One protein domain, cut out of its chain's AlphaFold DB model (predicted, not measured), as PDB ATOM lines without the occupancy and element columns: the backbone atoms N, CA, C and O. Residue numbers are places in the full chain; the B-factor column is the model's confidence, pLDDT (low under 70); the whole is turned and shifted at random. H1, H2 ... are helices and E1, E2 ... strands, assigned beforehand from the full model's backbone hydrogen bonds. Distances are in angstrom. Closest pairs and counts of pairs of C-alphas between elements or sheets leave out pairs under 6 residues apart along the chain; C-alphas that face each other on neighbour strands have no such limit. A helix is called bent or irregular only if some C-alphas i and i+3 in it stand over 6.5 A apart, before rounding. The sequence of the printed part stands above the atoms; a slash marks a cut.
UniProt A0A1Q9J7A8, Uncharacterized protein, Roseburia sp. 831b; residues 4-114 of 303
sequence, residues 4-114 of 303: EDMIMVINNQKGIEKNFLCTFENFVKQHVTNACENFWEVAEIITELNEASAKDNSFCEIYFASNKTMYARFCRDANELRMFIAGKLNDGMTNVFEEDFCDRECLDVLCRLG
ATOM      1  N   GLU A   4     -39.952   2.805  40.556       91.56
ATOM      2  CA  GLU A   4     -39.240   3.396  39.424       91.56
ATOM      3  C   GLU A   4     -39.437   2.640  38.106       91.56
ATOM      4  O   GLU A   4     -39.212   3.184  37.028       91.56
ATOM      5  N   ASP A   5     -39.927   1.400  38.177       93.31
ATOM      6  CA  ASP A   5     -40.268   0.590  37.006       93.31
ATOM      7  C   ASP A   5     -41.688   0.890  36.475       93.31
ATOM      8  O   ASP A   5     -42.075   0.415  35.402       93.31
ATOM      9  N   MET A   6     -42.491   1.653  37.229       96.06
ATOM     10  CA  MET A   6     -43.876   1.979  36.885       96.06
ATOM     11  C   MET A   6     -43.941   3.177  35.945       96.06
ATOM     12  O   MET A   6     -43.330   4.214  36.194       96.06
ATOM     13  N   ILE A   7     -44.772   3.081  34.910       96.81
ATOM     14  CA  ILE A   7     -45.081   4.191  34.009       96.81
ATOM     15  C   ILE A   7     -46.408   4.816  34.413       96.81
ATOM     16  O   ILE A   7     -47.449   4.157  34.451       96.81
ATOM     17  N   MET A   8     -46.364   6.119  34.662       96.94
ATOM     18  CA  MET A   8     -47.530   6.968  34.850       96.94
ATOM     19  C   MET A   8     -48.004   7.471  33.492       96.94
ATOM     20  O   MET A   8     -47.249   8.147  32.791       96.94
ATOM     21  N   VAL A   9     -49.247   7.158  33.126       96.69
ATOM     22  CA  VAL A   9     -49.824   7.520  31.828       96.69
ATOM     23  C   VAL A   9     -51.019   8.449  32.006       96.69
ATOM     24  O   VAL A   9     -51.991   8.089  32.665       96.69
ATOM     25  N   ILE A  10     -50.984   9.619  31.367       95.69
ATOM     26  CA  ILE A  10     -52.132  10.518  31.211       95.69
ATOM     27  C   ILE A  10     -52.613  10.412  29.768       95.69
ATOM     28  O   ILE A  10     -51.954  10.866  28.838       95.69
ATOM     29  N   ASN A  11     -53.783   9.824  29.559       94.38
ATOM     30  CA  ASN A  11     -54.418   9.780  28.247       94.38
ATOM     31  C   ASN A  11     -55.456  10.899  28.141       94.38
ATOM     32  O   ASN A  11     -56.500  10.846  28.795       94.38
ATOM     33  N   ASN A  12     -55.173  11.900  27.312       92.50
ATOM     34  CA  ASN A  12     -56.073  13.005  27.031       92.50
ATOM     35  C   ASN A  12     -56.895  12.700  25.779       92.50
ATOM     36  O   ASN A  12     -56.372  12.595  24.666       92.50
ATOM     37  N   GLN A  13     -58.210  12.608  25.958       90.25
ATOM     38  CA  GLN A  13     -59.155  12.494  24.860       90.25
ATOM     39  C   GLN A  13     -60.191  13.611  24.947       90.25
ATOM     40  O   GLN A  13     -61.056  13.617  25.822       90.25
ATOM     41  N   LYS A  14     -60.135  14.545  23.989       87.00
ATOM     42  CA  LYS A  14     -61.044  15.706  23.904       87.00
ATOM     43  C   LYS A  14     -61.101  16.537  25.202       87.00
ATOM     44  O   LYS A  14     -62.168  17.035  25.555       87.00
ATOM     45  N   GLY A  15     -59.973  16.686  25.898       85.00
ATOM     46  CA  GLY A  15     -59.872  17.474  27.132       85.00
ATOM     47  C   GLY A  15     -60.312  16.738  28.401       85.00
ATOM     48  O   GLY A  15     -60.348  17.355  29.462       85.00
ATOM     49  N   ILE A  16     -60.649  15.449  28.302       90.00
ATOM     50  CA  ILE A  16     -60.852  14.568  29.455       90.00
ATOM     51  C   ILE A  16     -59.592  13.730  29.615       90.00
ATOM     52  O   ILE A  16     -59.208  13.006  28.693       90.00
ATOM     53  N   GLU A  17     -58.974  13.818  30.785       94.38
ATOM     54  CA  GLU A  17     -57.746  13.094  31.092       94.38
ATOM     55  C   GLU A  17     -58.033  11.849  31.929       94.38
ATOM     56  O   GLU A  17     -58.772  11.879  32.914       94.38
ATOM     57  N   LYS A  18     -57.454  10.729  31.511       94.81
ATOM     58  CA  LYS A  18     -57.537   9.448  32.205       94.81
ATOM     59  C   LYS A  18     -56.139   9.030  32.620       94.81
ATOM     60  O   LYS A  18     -55.300   8.777  31.756       94.81
ATOM     61  N   ASN A  19     -55.921   8.948  33.923       96.12
ATOM     62  CA  ASN A  19     -54.662   8.530  34.515       96.12
ATOM     63  C   ASN A  19     -54.703   7.029  34.782       96.12
ATOM     64  O   ASN A  19     -55.674   6.546  35.360       96.12
ATOM     65  N   PHE A  20     -53.659   6.305  34.402       97.44
ATOM     66  CA  PHE A  20     -53.497   4.888  34.731       97.44
ATOM     67  C   PHE A  20     -52.010   4.522  34.798       97.44
ATOM     68  O   PHE A  20     -51.143   5.325  34.445       97.44
ATOM     69  N   LEU A  21     -51.722   3.327  35.312       98.00
ATOM     70  CA  LEU A  21     -50.369   2.844  35.573       98.00
ATOM     71  C   LEU A  21     -50.067   1.607  34.733       98.00
ATOM     72  O   LEU A  21     -50.854   0.661  34.717       98.00
ATOM     73  N   CYS A  22     -48.905   1.589  34.091       97.06
ATOM     74  CA  CYS A  22     -48.454   0.455  33.292       97.06
ATOM     75  C   CYS A  22     -47.043   0.025  33.676       97.06
ATOM     76  O   CYS A  22     -46.214   0.825  34.105       97.06
ATOM     77  N   THR A  23     -46.750  -1.240  33.424       96.81
ATOM     78  CA  THR A  23     -45.388  -1.739  33.256       96.81
ATOM     79  C   THR A  23     -44.812  -1.226  31.938       96.81
ATOM     80  O   THR A  23     -45.547  -0.953  30.981       96.81
ATOM     81  N   PHE A  24     -43.484  -1.143  31.849       95.12
ATOM     82  CA  PHE A  24     -42.811  -0.765  30.606       95.12
ATOM     83  C   PHE A  24     -43.204  -1.658  29.421       95.12
ATOM     84  O   PHE A  24     -43.524  -1.151  28.344       95.12
ATOM     85  N   GLU A  25     -43.248  -2.977  29.620       94.38
ATOM     86  CA  GLU A  25     -43.576  -3.919  28.547       94.38
ATOM     87  C   GLU A  25     -44.997  -3.701  28.005       94.38
ATOM     88  O   GLU A  25     -45.184  -3.593  26.786       94.38
ATOM     89  N   ASN A  26     -45.999  -3.580  28.884       95.44
ATOM     90  CA  ASN A  26     -47.373  -3.348  28.441       95.44
ATOM     91  C   ASN A  26     -47.559  -1.959  27.840       95.44
ATOM     92  O   ASN A  26     -48.261  -1.844  26.836       95.44
ATOM     93  N   PHE A  27     -46.900  -0.927  28.375       95.25
ATOM     94  CA  PHE A  27     -46.952   0.409  27.789       95.25
ATOM     95  C   PHE A  27     -46.460   0.404  26.337       95.25
ATOM     96  O   PHE A  27     -47.164   0.862  25.431       95.25
ATOM     97  N   VAL A  28     -45.286  -0.191  26.090       93.31
ATOM     98  CA  VAL A  28     -44.723  -0.281  24.739       93.31
ATOM     99  C   VAL A  28     -45.652  -1.074  23.820       93.31
ATOM    100  O   VAL A  28     -46.014  -0.598  22.744       93.31
ATOM    101  N   LYS A  29     -46.092  -2.255  24.261       91.81
ATOM    102  CA  LYS A  29     -46.891  -3.184  23.450       91.81
ATOM    103  C   LYS A  29     -48.315  -2.705  23.161       91.81
ATOM    104  O   LYS A  29     -48.871  -3.040  22.117       91.81
ATOM    105  N   GLN A  30     -48.951  -2.003  24.096       90.19
ATOM    106  CA  GLN A  30     -50.353  -1.599  23.957       90.19
ATOM    107  C   GLN A  30     -50.516  -0.172  23.435       90.19
ATOM    108  O   GLN A  30     -51.546   0.139  22.826       90.19
ATOM    109  N   HIS A  31     -49.531   0.702  23.651       90.75
ATOM    110  CA  HIS A  31     -49.674   2.125  23.344       90.75
ATOM    111  C   HIS A  31     -48.657   2.606  22.316       90.75
ATOM    112  O   HIS A  31     -49.068   3.172  21.304       90.75
ATOM    113  N   VAL A  32     -47.368   2.323  22.514       89.81
ATOM    114  CA  VAL A  32     -46.306   2.831  21.627       89.81
ATOM    115  C   VAL A  32     -46.365   2.171  20.250       89.81
ATOM    116  O   VAL A  32     -46.426   2.860  19.237       89.81
ATOM    117  N   THR A  33     -46.457   0.839  20.174       87.12
ATOM    118  CA  THR A  33     -46.491   0.135  18.874       87.12
ATOM    119  C   THR A  33     -47.731   0.442  18.035       87.12
ATOM    120  O   THR A  33     -47.720   0.209  16.834       87.12
ATOM    121  N   ASN A  34     -48.804   0.938  18.655       83.56
ATOM    122  CA  ASN A  34     -50.012   1.371  17.950       83.56
ATOM    123  C   ASN A  34     -49.923   2.827  17.460       83.56
ATOM    124  O   ASN A  34     -50.745   3.234  16.641       83.56
ATOM    125  N   ALA A  35     -48.985   3.610  17.999       83.44
ATOM    126  CA  ALA A  35     -48.740   4.998  17.620       83.44
ATOM    127  C   ALA A  35     -47.697   5.128  16.499       83.44
ATOM    128  O   ALA A  35     -47.718   6.114  15.771       83.44
ATOM    129  N   CYS A  36     -46.801   4.147  16.376       86.38
ATOM    130  CA  CYS A  36     -45.647   4.186  15.482       86.38
ATOM    131  C   CYS A  36     -45.823   3.298  14.246       86.38
ATOM    132  O   CYS A  36     -46.389   2.207  14.323       86.38
ATOM    133  N   GLU A  37     -45.247   3.717  13.119       85.06
ATOM    134  CA  GLU A  37     -45.251   2.934  11.876       85.06
ATOM    135  C   GLU A  37     -44.071   1.953  11.790       85.06
ATOM    136  O   GLU A  37     -44.115   0.969  11.045       85.06
ATOM    137  N   ASN A  38     -42.992   2.211  12.533       88.88
ATOM    138  CA  ASN A  38     -41.745   1.456  12.442       88.88
ATOM    139  C   ASN A  38     -40.970   1.418  13.773       88.88
ATOM    140  O   ASN A  38     -41.259   2.143  14.721       88.88
ATOM    141  N   PHE A  39     -39.952   0.556  13.837       88.94
ATOM    142  CA  PHE A  39     -39.138   0.360  15.042       88.94
ATOM    143  C   PHE A  39     -38.281   1.566  15.437       88.94
ATOM    144  O   PHE A  39     -37.874   1.653  16.592       88.94
ATOM    145  N   TRP A  40     -37.978   2.469  14.500       89.88
ATOM    146  CA  TRP A  40     -37.180   3.654  14.798       89.88
ATOM    147  C   TRP A  40     -37.980   4.647  15.643       89.88
ATOM    148  O   TRP A  40     -37.512   5.054  16.698       89.88
ATOM    149  N   GLU A  41     -39.223   4.928  15.254       90.44
ATOM    150  CA  GLU A  41     -40.141   5.777  16.032       90.44
ATOM    151  C   GLU A  41     -40.408   5.207  17.432       90.44
ATOM    152  O   GLU A  41     -40.441   5.940  18.416       90.44
ATOM    153  N   VAL A  42     -40.528   3.877  17.547       91.12
ATOM    154  CA  VAL A  42     -40.635   3.215  18.857       91.12
ATOM    155  C   VAL A  42     -39.397   3.505  19.714       91.12
ATOM    156  O   VAL A  42     -39.528   3.791  20.903       91.12
ATOM    157  N   ALA A  43     -38.196   3.445  19.131       91.62
ATOM    158  CA  ALA A  43     -36.955   3.734  19.844       91.62
ATOM    159  C   ALA A  43     -36.828   5.217  20.236       91.62
ATOM    160  O   ALA A  43     -36.331   5.508  21.326       91.62
ATOM    161  N   GLU A  44     -37.302   6.143  19.397       92.31
ATOM    162  CA  GLU A  44     -37.360   7.575  19.721       92.31
ATOM    163  C   GLU A  44     -38.268   7.826  20.929       92.31
ATOM    164  O   GLU A  44     -37.812   8.409  21.910       92.31
ATOM    165  N   ILE A  45     -39.485   7.271  20.940       92.12
ATOM    166  CA  ILE A  45     -40.405   7.404  22.083       92.12
ATOM    167  C   ILE A  45     -39.811   6.800  23.360       92.12
ATOM    168  O   ILE A  45     -39.924   7.386  24.434       92.12
ATOM    169  N   ILE A  46     -39.149   5.642  23.276       92.62
ATOM    170  CA  ILE A  46     -38.483   5.039  24.444       92.62
ATOM    171  C   ILE A  46     -37.344   5.936  24.952       92.62
ATOM    172  O   ILE A  46     -37.119   6.027  26.161       92.62
ATOM    173  N   THR A  47     -36.623   6.603  24.051       92.19
ATOM    174  CA  THR A  47     -35.560   7.546  24.424       92.19
ATOM    175  C   THR A  47     -36.155   8.765  25.125       92.19
ATOM    176  O   THR A  47     -35.730   9.098  26.230       92.19
ATOM    177  N   GLU A  48     -37.204   9.359  24.558       92.62
ATOM    178  CA  GLU A  48     -37.915  10.493  25.158       92.62
ATOM    179  C   GLU A  48     -38.536  10.149  26.516       92.62
ATOM    180  O   GLU A  48     -38.471  10.953  27.444       92.62
ATOM    181  N   LEU A  49     -39.097   8.946  26.671       93.31
ATOM    182  CA  LEU A  49     -39.638   8.464  27.943       93.31
ATOM    183  C   LEU A  49     -38.565   8.448  29.043       93.31
ATOM    184  O   LEU A  49     -38.817   8.881  30.172       93.31
ATOM    185  N   ASN A  50     -37.359   7.977  28.711       89.56
ATOM    186  CA  ASN A  50     -36.229   7.986  29.638       89.56
ATOM    187  C   ASN A  50     -35.774   9.418  29.961       89.56
ATOM    188  O   ASN A  50     -35.554   9.744  31.125       89.56
ATOM    189  N   GLU A  51     -35.681  10.293  28.957       89.31
ATOM    190  CA  GLU A  51     -35.270  11.688  29.158       89.31
ATOM    191  C   GLU A  51     -36.277  12.502  29.982       89.31
ATOM    192  O   GLU A  51     -35.873  13.308  30.823       89.31
ATOM    193  N   ALA A  52     -37.578  12.292  29.764       88.31
ATOM    194  CA  ALA A  52     -38.646  12.949  30.516       88.31
ATOM    195  C   ALA A  52     -38.594  12.585  32.004       88.31
ATOM    196  O   ALA A  52     -38.837  13.427  32.864       88.31
ATOM    197  N   SER A  53     -38.201  11.350  32.313       81.62
ATOM    198  CA  SER A  53     -38.103  10.857  33.691       81.62
ATOM    199  C   SER A  53     -36.922  11.468  34.461       81.62
ATOM    200  O   SER A  53     -36.930  11.486  35.688       81.62
ATOM    201  N   ALA A  54     -35.935  12.031  33.755       77.12
ATOM    202  CA  ALA A  54     -34.796  12.734  34.347       77.12
ATOM    203  C   ALA A  54     -35.060  14.228  34.625       77.12
ATOM    204  O   ALA A  54     -34.199  14.905  35.187       77.12
ATOM    205  N   LYS A  55     -36.214  14.771  34.209       77.56
ATOM    206  CA  LYS A  55     -36.553  16.195  34.347       77.56
ATOM    207  C   LYS A  55     -37.816  16.372  35.184       77.56
ATOM    208  O   LYS A  55     -38.825  15.702  34.968       77.56
ATOM    209  N   ASP A  56     -37.787  17.337  36.100       70.50
ATOM    210  CA  ASP A  56     -38.975  17.712  36.864       70.50
ATOM    211  C   ASP A  56     -40.117  18.157  35.948       70.50
ATOM    212  O   ASP A  56     -39.926  18.960  35.034       70.50
ATOM    213  N   ASN A  57     -41.319  17.647  36.231       71.81
ATOM    214  CA  ASN A  57     -42.565  17.991  35.539       71.81
ATOM    215  C   ASN A  57     -42.530  17.812  34.010       71.81
ATOM    216  O   ASN A  57     -43.273  18.481  33.295       71.81
ATOM    217  N   SER A  58     -41.689  16.911  33.496       85.56
ATOM    218  CA  SER A  58     -41.651  16.567  32.074       85.56
ATOM    219  C   SER A  58     -42.335  15.226  31.822       85.56
ATOM    220  O   SER A  58     -42.176  14.280  32.593       85.56
ATOM    221  N   PHE A  59     -43.086  15.144  30.725       91.81
ATOM    222  CA  PHE A  59     -43.656  13.909  30.199       91.81
ATOM    223  C   PHE A  59     -43.218  13.732  28.744       91.81
ATOM    224  O   PHE A  59     -43.085  14.711  28.012       91.81
ATOM    225  N   CYS A  60     -43.030  12.483  28.327       93.25
ATOM    226  CA  CYS A  60     -42.972  12.133  26.913       93.25
ATOM    227  C   CYS A  60     -44.380  12.262  26.327       93.25
ATOM    228  O   CYS A  60     -45.345  11.780  26.929       93.25
ATOM    229  N   GLU A  61     -44.499  12.920  25.175       93.19
ATOM    230  CA  GLU A  61     -45.775  13.194  24.517       93.19
ATOM    231  C   GLU A  61     -45.934  12.338  23.261       93.19
ATOM    232  O   GLU A  61     -45.119  12.388  22.346       93.19
ATOM    233  N   ILE A  62     -47.033  11.591  23.175       91.94
ATOM    234  CA  ILE A  62     -47.345  10.725  22.039       91.94
ATOM    235  C   ILE A  62     -48.654  11.194  21.404       91.94
ATOM    236  O   ILE A  62     -49.736  11.110  22.000       91.94
ATOM    237  N   TYR A  63     -48.561  11.672  20.165       87.06
ATOM    238  CA  TYR A  63     -49.693  12.186  19.400       87.06
ATOM    239  C   TYR A  63     -50.329  11.082  18.552       87.06
ATOM    240  O   TYR A  63     -49.698  10.536  17.654       87.06
ATOM    241  N   PHE A  64     -51.612  10.789  18.791       84.69
ATOM    242  CA  PHE A  64     -52.369   9.817  17.988       84.69
ATOM    243  C   PHE A  64     -53.280  10.497  16.963       84.69
ATOM    244  O   PHE A  64     -53.469  10.008  15.852       84.69
ATOM    245  N   ALA A  65     -53.917  11.598  17.361       83.25
ATOM    246  CA  ALA A  65     -54.811  12.391  16.523       83.25
ATOM    247  C   ALA A  65     -54.963  13.798  17.116       83.25
ATOM    248  O   ALA A  65     -54.607  14.034  18.265       83.25
ATOM    249  N   SER A  66     -55.589  14.721  16.380       77.88
ATOM    250  CA  SER A  66     -55.742  16.130  16.793       77.88
ATOM    251  C   SER A  66     -56.439  16.354  18.145       77.88
ATOM    252  O   SER A  66     -56.397  17.455  18.677       77.88
ATOM    253  N   ASN A  67     -57.128  15.349  18.687       83.31
ATOM    254  CA  ASN A  67     -57.819  15.399  19.978       83.31
ATOM    255  C   ASN A  67     -57.521  14.182  20.870       83.31
ATOM    256  O   ASN A  67     -58.319  13.882  21.767       83.31
ATOM    257  N   LYS A  68     -56.433  13.461  20.577       89.81
ATOM    258  CA  LYS A  68     -55.982  12.299  21.334       89.81
ATOM    259  C   LYS A  68     -54.463  12.353  21.485       89.81
ATOM    260  O   LYS A  68     -53.738  12.084  20.522       89.81
ATOM    261  N   THR A  69     -54.028  12.635  22.703       92.12
ATOM    262  CA  THR A  69     -52.616  12.719  23.089       92.12
ATOM    263  C   THR A  69     -52.408  11.906  24.354       92.12
ATOM    264  O   THR A  69     -53.287  11.856  25.215       92.12
ATOM    265  N   MET A  70     -51.263  11.246  24.457       94.44
ATOM    266  CA  MET A  70     -50.867  10.507  25.647       94.44
ATOM    267  C   MET A  70     -49.573  11.088  26.194       94.44
ATOM    268  O   MET A  70     -48.652  11.355  25.432       94.44
ATOM    269  N   TYR A  71     -49.518  11.257  27.505       94.56
ATOM    270  CA  TYR A  71     -48.348  11.712  28.235       94.56
ATOM    271  C   TYR A  71     -47.873  10.564  29.110       94.56
ATOM    272  O   TYR A  71     -48.687   9.958  29.807       94.56
ATOM    273  N   ALA A  72     -46.587  10.244  29.070       95.62
ATOM    274  CA  ALA A  72     -46.036   9.138  29.839       95.62
ATOM    275  C   ALA A  72     -44.676   9.484  30.443       95.62
ATOM    276  O   ALA A  72     -43.894  10.228  29.850       95.62
ATOM    277  N   ARG A  73     -44.396   8.932  31.624       94.75
ATOM    278  CA  ARG A  73     -43.069   8.956  32.256       94.75
ATOM    279  C   ARG A  73     -42.939   7.867  33.311       94.75
ATOM    280  O   ARG A  73     -43.958   7.408  33.835       94.75
ATOM    281  N   PHE A  74     -41.710   7.488  33.643       95.00
ATOM    282  CA  PHE A  74     -41.461   6.647  34.809       95.00
ATOM    283  C   PHE A  74     -41.773   7.413  36.093       95.00
ATOM    284  O   PHE A  74     -41.589   8.630  36.174       95.00
ATOM    285  N   CYS A  75     -42.288   6.696  37.084       92.31
ATOM    286  CA  CYS A  75     -42.457   7.225  38.425       92.31
ATOM    287  C   CYS A  75     -41.093   7.329  39.111       92.31
ATOM    288  O   CYS A  75     -40.244   6.471  38.915       92.31
ATOM    289  N   ARG A  76     -40.865   8.372  39.903       87.50
ATOM    290  CA  ARG A  76     -39.600   8.552  40.628       87.50
ATOM    291  C   ARG A  76     -39.662   8.042  42.051       87.50
ATOM    292  O   ARG A  76     -38.712   7.443  42.528       87.50
ATOM    293  N   ASP A  77     -40.776   8.294  42.725       86.06
ATOM    294  CA  ASP A  77     -40.934   7.968  44.132       86.06
ATOM    295  C   ASP A  77     -42.414   7.832  44.522       86.06
ATOM    296  O   ASP A  77     -43.345   8.155  43.773       86.06
ATOM    297  N   ALA A  78     -42.646   7.362  45.747       86.31
ATOM    298  CA  ALA A  78     -43.991   7.175  46.278       86.31
ATOM    299  C   ALA A  78     -44.802   8.483  46.392       86.31
ATOM    300  O   ALA A  78     -46.035   8.438  46.404       86.31
ATOM    301  N   ASN A  79     -44.156   9.644  46.538       85.00
ATOM    302  CA  ASN A  79     -44.845  10.927  46.645       85.00
ATOM    303  C   ASN A  79     -45.384  11.393  45.297       85.00
ATOM    304  O   ASN A  79     -46.550  11.779  45.193       85.00
ATOM    305  N   GLU A  80     -44.562  11.287  44.266       88.69
ATOM    306  CA  GLU A  80     -44.948  11.551  42.894       88.69
ATOM    307  C   GLU A  80     -46.093  10.636  42.448       88.69
ATOM    308  O   GLU A  80     -47.074  11.113  41.870       88.69
ATOM    309  N   LEU A  81     -46.036   9.351  42.820       91.88
ATOM    310  CA  LEU A  81     -47.115   8.396  42.566       91.88
ATOM    311  C   LEU A  81     -48.445   8.844  43.194       91.88
ATOM    312  O   LEU A  81     -49.491   8.799  42.544       91.88
ATOM    313  N   ARG A  82     -48.417   9.341  44.442       90.50
ATOM    314  CA  ARG A  82     -49.610   9.897  45.109       90.50
ATOM    315  C   ARG A  82     -50.142  11.130  44.385       90.50
ATOM    316  O   ARG A  82     -51.345  11.226  44.151       90.50
ATOM    317  N   MET A  83     -49.260  12.058  44.007       90.56
ATOM    318  CA  MET A  83     -49.644  13.259  43.257       90.56
ATOM    319  C   MET A  83     -50.297  12.904  41.918       90.56
ATOM    320  O   MET A  83     -51.309  13.506  41.550       90.56
ATOM    321  N   PHE A  84     -49.758  11.910  41.214       93.44
ATOM    322  CA  PHE A  84     -50.301  11.418  39.953       93.44
ATOM    323  C   PHE A  84     -51.708  10.828  40.106       93.44
ATOM    324  O   PHE A  84     -52.620  11.210  39.370       93.44
ATOM    325  N   ILE A  85     -51.916   9.949  41.091       93.25
ATOM    326  CA  ILE A  85     -53.230   9.331  41.348       93.25
ATOM    327  C   ILE A  85     -54.256  10.389  41.756       93.25
ATOM    328  O   ILE A  85     -55.390  10.382  41.275       93.25
ATOM    329  N   ALA A  86     -53.843  11.357  42.578       91.06
ATOM    330  CA  ALA A  86     -54.675  12.485  42.982       91.06
ATOM    331  C   ALA A  86     -54.961  13.494  41.850       91.06
ATOM    332  O   ALA A  86     -55.680  14.473  42.071       91.06
ATOM    333  N   GLY A  87     -54.404  13.283  40.653       91.62
ATOM    334  CA  GLY A  87     -54.601  14.143  39.490       91.62
ATOM    335  C   GLY A  87     -53.918  15.508  39.608       91.62
ATOM    336  O   GLY A  87     -54.380  16.479  39.016       91.62
ATOM    337  N   LYS A  88     -52.866  15.617  40.432       90.69
ATOM    338  CA  LYS A  88     -52.118  16.865  40.677       90.69
ATOM    339  C   LYS A  88     -51.051  17.152  39.624       90.69
ATOM    340  O   LYS A  88     -50.532  18.261  39.605       90.69
ATOM    341  N   LEU A  89     -50.737  16.168  38.783       90.06
ATOM    342  CA  LEU A  89     -49.803  16.298  37.660       90.06
ATOM    343  C   LEU A  89     -50.517  16.554  36.320       90.06
ATOM    344  O   LEU A  89     -49.894  16.489  35.270       90.06
ATOM    345  N   ASN A  90     -51.829  16.771  36.358       90.50
ATOM    346  CA  ASN A  90     -52.673  16.976  35.191       90.50
ATOM    347  C   ASN A  90     -52.833  18.463  34.880       90.50
ATOM    348  O   ASN A  90     -53.065  19.258  35.793       90.50
ATOM    349  N   ASP A  91     -52.842  18.799  33.592       80.31
ATOM    350  CA  ASP A  91     -53.147  20.151  33.111       80.31
ATOM    351  C   ASP A  91     -54.645  20.331  32.795       80.31
ATOM    352  O   ASP A  91     -55.155  21.454  32.720       80.31
ATOM    353  N   GLY A  92     -55.382  19.228  32.612       68.06
ATOM    354  CA  GLY A  92     -56.801  19.240  32.276       68.06
ATOM    355  C   GLY A  92     -57.720  19.611  33.446       68.06
ATOM    356  O   GLY A  92     -57.541  19.180  34.585       68.06
ATOM    357  N   MET A  93     -58.805  20.341  33.146       65.81
ATOM    358  CA  MET A  93     -59.838  20.699  34.137       65.81
ATOM    359  C   MET A  93     -60.637  19.492  34.660       65.81
ATOM    360  O   MET A  93     -61.309  19.591  35.685       65.81
ATOM    361  N   THR A  94     -60.635  18.366  33.941       83.69
ATOM    362  CA  THR A  94     -61.332  17.140  34.340       83.69
ATOM    363  C   THR A  94     -60.429  15.946  34.095       83.69
ATOM    364  O   THR A  94     -60.123  15.609  32.952       83.69
ATOM    365  N   ASN A  95     -60.042  15.293  35.183       89.00
ATOM    366  CA  ASN A  95     -59.249  14.080  35.151       89.00
ATOM    367  C   ASN A  95     -59.911  12.991  36.004       89.00
ATOM    368  O   ASN A  95     -60.629  13.312  36.956       89.00
ATOM    369  N   VAL A  96     -59.674  11.721  35.671       92.19
ATOM    370  CA  VAL A  96     -60.098  10.534  36.444       92.19
ATOM    371  C   VAL A  96     -58.912   9.568  36.561       92.19
ATOM    372  O   VAL A  96     -58.069   9.538  35.668       92.19
ATOM    373  N   PHE A  97     -58.815   8.806  37.654       95.00
ATOM    374  CA  PHE A  97     -57.881   7.677  37.733       95.00
ATOM    375  C   PHE A  97     -58.641   6.403  37.344       95.00
ATOM    376  O   PHE A  97     -59.668   6.102  37.950       95.00
ATOM    377  N   GLU A  98     -58.188   5.715  36.298       95.56
ATOM    378  CA  GLU A  98     -58.841   4.540  35.711       95.56
ATOM    379  C   GLU A  98     -58.132   3.266  36.181       95.56
ATOM    380  O   GLU A  98     -57.200   2.773  35.544       95.56
ATOM    381  N   GLU A  99     -58.581   2.726  37.314       94.62
ATOM    382  CA  GLU A  99     -58.007   1.510  37.905       94.62
ATOM    383  C   GLU A  99     -58.095   0.306  36.955       94.62
ATOM    384  O   GLU A  99     -57.135  -0.449  36.825       94.62
ATOM    385  N   ASP A 100     -59.195   0.191  36.203       94.94
ATOM    386  CA  ASP A 100     -59.428  -0.889  35.232       94.94
ATOM    387  C   ASP A 100     -58.399  -0.919  34.087       94.94
ATOM    388  O   ASP A 100     -58.288  -1.919  33.376       94.94
ATOM    389  N   PHE A 101     -57.684   0.187  33.861       94.75
ATOM    390  CA  PHE A 101     -56.673   0.304  32.806       94.75
ATOM    391  C   PHE A 101     -55.267   0.020  33.341       94.75
ATOM    392  O   PHE A 101     -54.315  -0.026  32.563       94.75
ATOM    393  N   CYS A 102     -55.124  -0.142  34.657       97.12
ATOM    394  CA  CYS A 102     -53.835  -0.351  35.282       97.12
ATOM    395  C   CYS A 102     -53.380  -1.806  35.171       97.12
ATOM    396  O   CYS A 102     -54.167  -2.748  35.292       97.12
ATOM    397  N   ASP A 103     -52.069  -1.993  35.049       97.75
ATOM    398  CA  ASP A 103     -51.479  -3.313  35.214       97.75
ATOM    399  C   ASP A 103     -51.627  -3.790  36.661       97.75
ATOM    400  O   ASP A 103     -51.428  -3.043  37.622       97.75
ATOM    401  N   ARG A 104     -51.935  -5.081  36.830       96.19
ATOM    402  CA  ARG A 104     -52.148  -5.686  38.154       96.19
ATOM    403  C   ARG A 104     -50.939  -5.517  39.077       96.19
ATOM    404  O   ARG A 104     -51.107  -5.347  40.279       96.19
ATOM    405  N   GLU A 105     -49.741  -5.568  38.510       96.06
ATOM    406  CA  GLU A 105     -48.476  -5.393  39.226       96.06
ATOM    407  C   GLU A 105     -48.339  -3.971  39.785       96.06
ATOM    408  O   GLU A 105     -47.895  -3.798  40.916       96.06
ATOM    409  N   CYS A 106     -48.805  -2.955  39.052       96.94
ATOM    410  CA  CYS A 106     -48.861  -1.576  39.534       96.94
ATOM    411  C   CYS A 106     -49.858  -1.419  40.690       96.94
ATOM    412  O   CYS A 106     -49.553  -0.759  41.682       96.94
ATOM    413  N   LEU A 107     -51.035  -2.047  40.592       95.94
ATOM    414  CA  LEU A 107     -52.048  -2.007  41.656       95.94
ATOM    415  C   LEU A 107     -51.582  -2.716  42.938       95.94
ATOM    416  O   LEU A 107     -51.882  -2.253  44.039       95.94
ATOM    417  N   ASP A 108     -50.814  -3.803  42.809       94.44
ATOM    418  CA  ASP A 108     -50.181  -4.474  43.949       94.44
ATOM    419  C   ASP A 108     -49.226  -3.529  44.694       94.44
ATOM    420  O   ASP A 108     -49.311  -3.413  45.918       94.44
ATOM    421  N   VAL A 109     -48.398  -2.769  43.963       94.19
ATOM    422  CA  VAL A 109     -47.513  -1.751  44.557       94.19
ATOM    423  C   VAL A 109     -48.313  -0.693  45.323       94.19
ATOM    424  O   VAL A 109     -47.977  -0.399  46.470       94.19
ATOM    425  N   LEU A 110     -49.415  -0.172  44.766       92.88
ATOM    426  CA  LEU A 110     -50.267   0.792  45.482       92.88
ATOM    427  C   LEU A 110     -50.819   0.223  46.793       92.88
ATOM    428  O   LEU A 110     -50.727   0.863  47.843       92.88
ATOM    429  N   CYS A 111     -51.345  -1.003  46.751       90.94
ATOM    430  CA  CYS A 111     -51.890  -1.687  47.922       90.94
ATOM    431  C   CYS A 111     -50.829  -1.889  49.014       90.94
ATOM    432  O   CYS A 111     -51.067  -1.656  50.208       90.94
ATOM    433  N   ARG A 112     -49.630  -2.299  48.603       90.81
ATOM    434  CA  ARG A 112     -48.471  -2.511  49.470       90.81
ATOM    435  C   ARG A 112     -48.019  -1.220  50.146       90.81
ATOM    436  O   ARG A 112     -47.925  -1.198  51.373       90.81
ATOM    437  N   LEU A 113     -47.921  -0.128  49.387       87.19
ATOM    438  CA  LEU A 113     -47.629   1.224  49.884       87.19
ATOM    439  C   LEU A 113     -48.771   1.847  50.708       87.19
ATOM    440  O   LEU A 113     -48.559   2.841  51.398       87.19
ATOM    441  N   GLY A 114     -49.986   1.294  50.643       86.75
ATOM    442  CA  GLY A 114     -51.166   1.891  51.272       86.75
ATOM    443  C   GLY A 114     -51.611   3.187  50.590       86.75
ATOM    444  O   GLY A 114     -52.130   4.083  51.257       86.75
TER     445      GLY A 114
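AT A GLANCE: This is residues 4 to 114 of the 303 residues of an uncharacterized protein of Roseburia sp. 831b (UniProt A0A1Q9J7A8). A twisted sheet of five strands has H1 and H2 packed over one face, towards E3 and E4, and the short H3 over the opposite face, at E1 and E2. H4 stands up from the sheet at E2 and makes one end of the longest axis. The printed part has 111 residues, in the order E1, E2, H1, H2, E3, E4, H3, E5, H4; the sheet runs E3, E4, E1, E2, E5 and is mixed. The class is mixed, helices and strands. The whole is compact, with a radius of gyration of the C-alphas of 13.2 A and spans of 40 by 28 by 27 A.

IN THESE COORDINATES: E1, residues 6 to 13, begins with C-alpha 6 at (-43.876, 1.979, 36.885) and is 22.1 A long. E2, residues 16 to 23, is 22.8 A long. H1 is residues 24 to 35, 15.4 A; it is only just irregular, with C-alphas 30 and 33 6.6 A apart. H2, residues 39 to 53, is 21.4 A long and begins with C-alpha 39 at (-39.138, 0.360, 15.042). E3 is residues 60 to 65 and E4 residues 68 to 74, 20.6 A. H3 is residues 78 to 85, E5 residues 94 to 97. H4, residues 104 to 113, ends with C-alpha 113 at (-47.629, 1.224, 49.884).

HOW THE PARTS SIT: E1 and E2 form an antiparallel hairpin, with N 9 and O 20 2.9 A apart. E4 is antiparallel to E1, with N 10 and O 71 at 2.8 A. E3 and E4 form the other hairpin, with N 62 and O 70 at 2.8 A. E5 is parallel to E2, with N 19 and O 96 at 2.8 A. E4, H3 and E5 form a split strand-helix-strand unit, two strands running the same way with E1 and E2 between them, and its crossover is right-handed. H1 runs along the strands, 8.5 A over the sheet. H2, on the same face, stands up from the sheet over E3; its closest C-alphas to E3 are those of Leu 49 and Cys 60, 5.1 A. H1 touches H2 with residues 28 to 33 alone, closest at Val 32 and Val 42, C-alphas 6.3 A apart, at a steep tilt of 54 degrees, opposite ways. H3 is on the opposite face, at a height of 9.6 A. H4 is over E2; the closest C-alphas are those of Leu 21 and Cys 106, 6.1 A. H3 and H4 are close but not clearly touching. In H2, H3 and H4 every O i to N i+4 pair is within hydrogen-bond range; in H1, 6 of 8.

THE WHOLE: The C-alphas farthest apart, of Asn 38 and Gly 114, are 40.0 A apart. The printed part has no cut, and no link is long. Mean pLDDT of the printed part is 90.3; residues 92 to 93 are under 70.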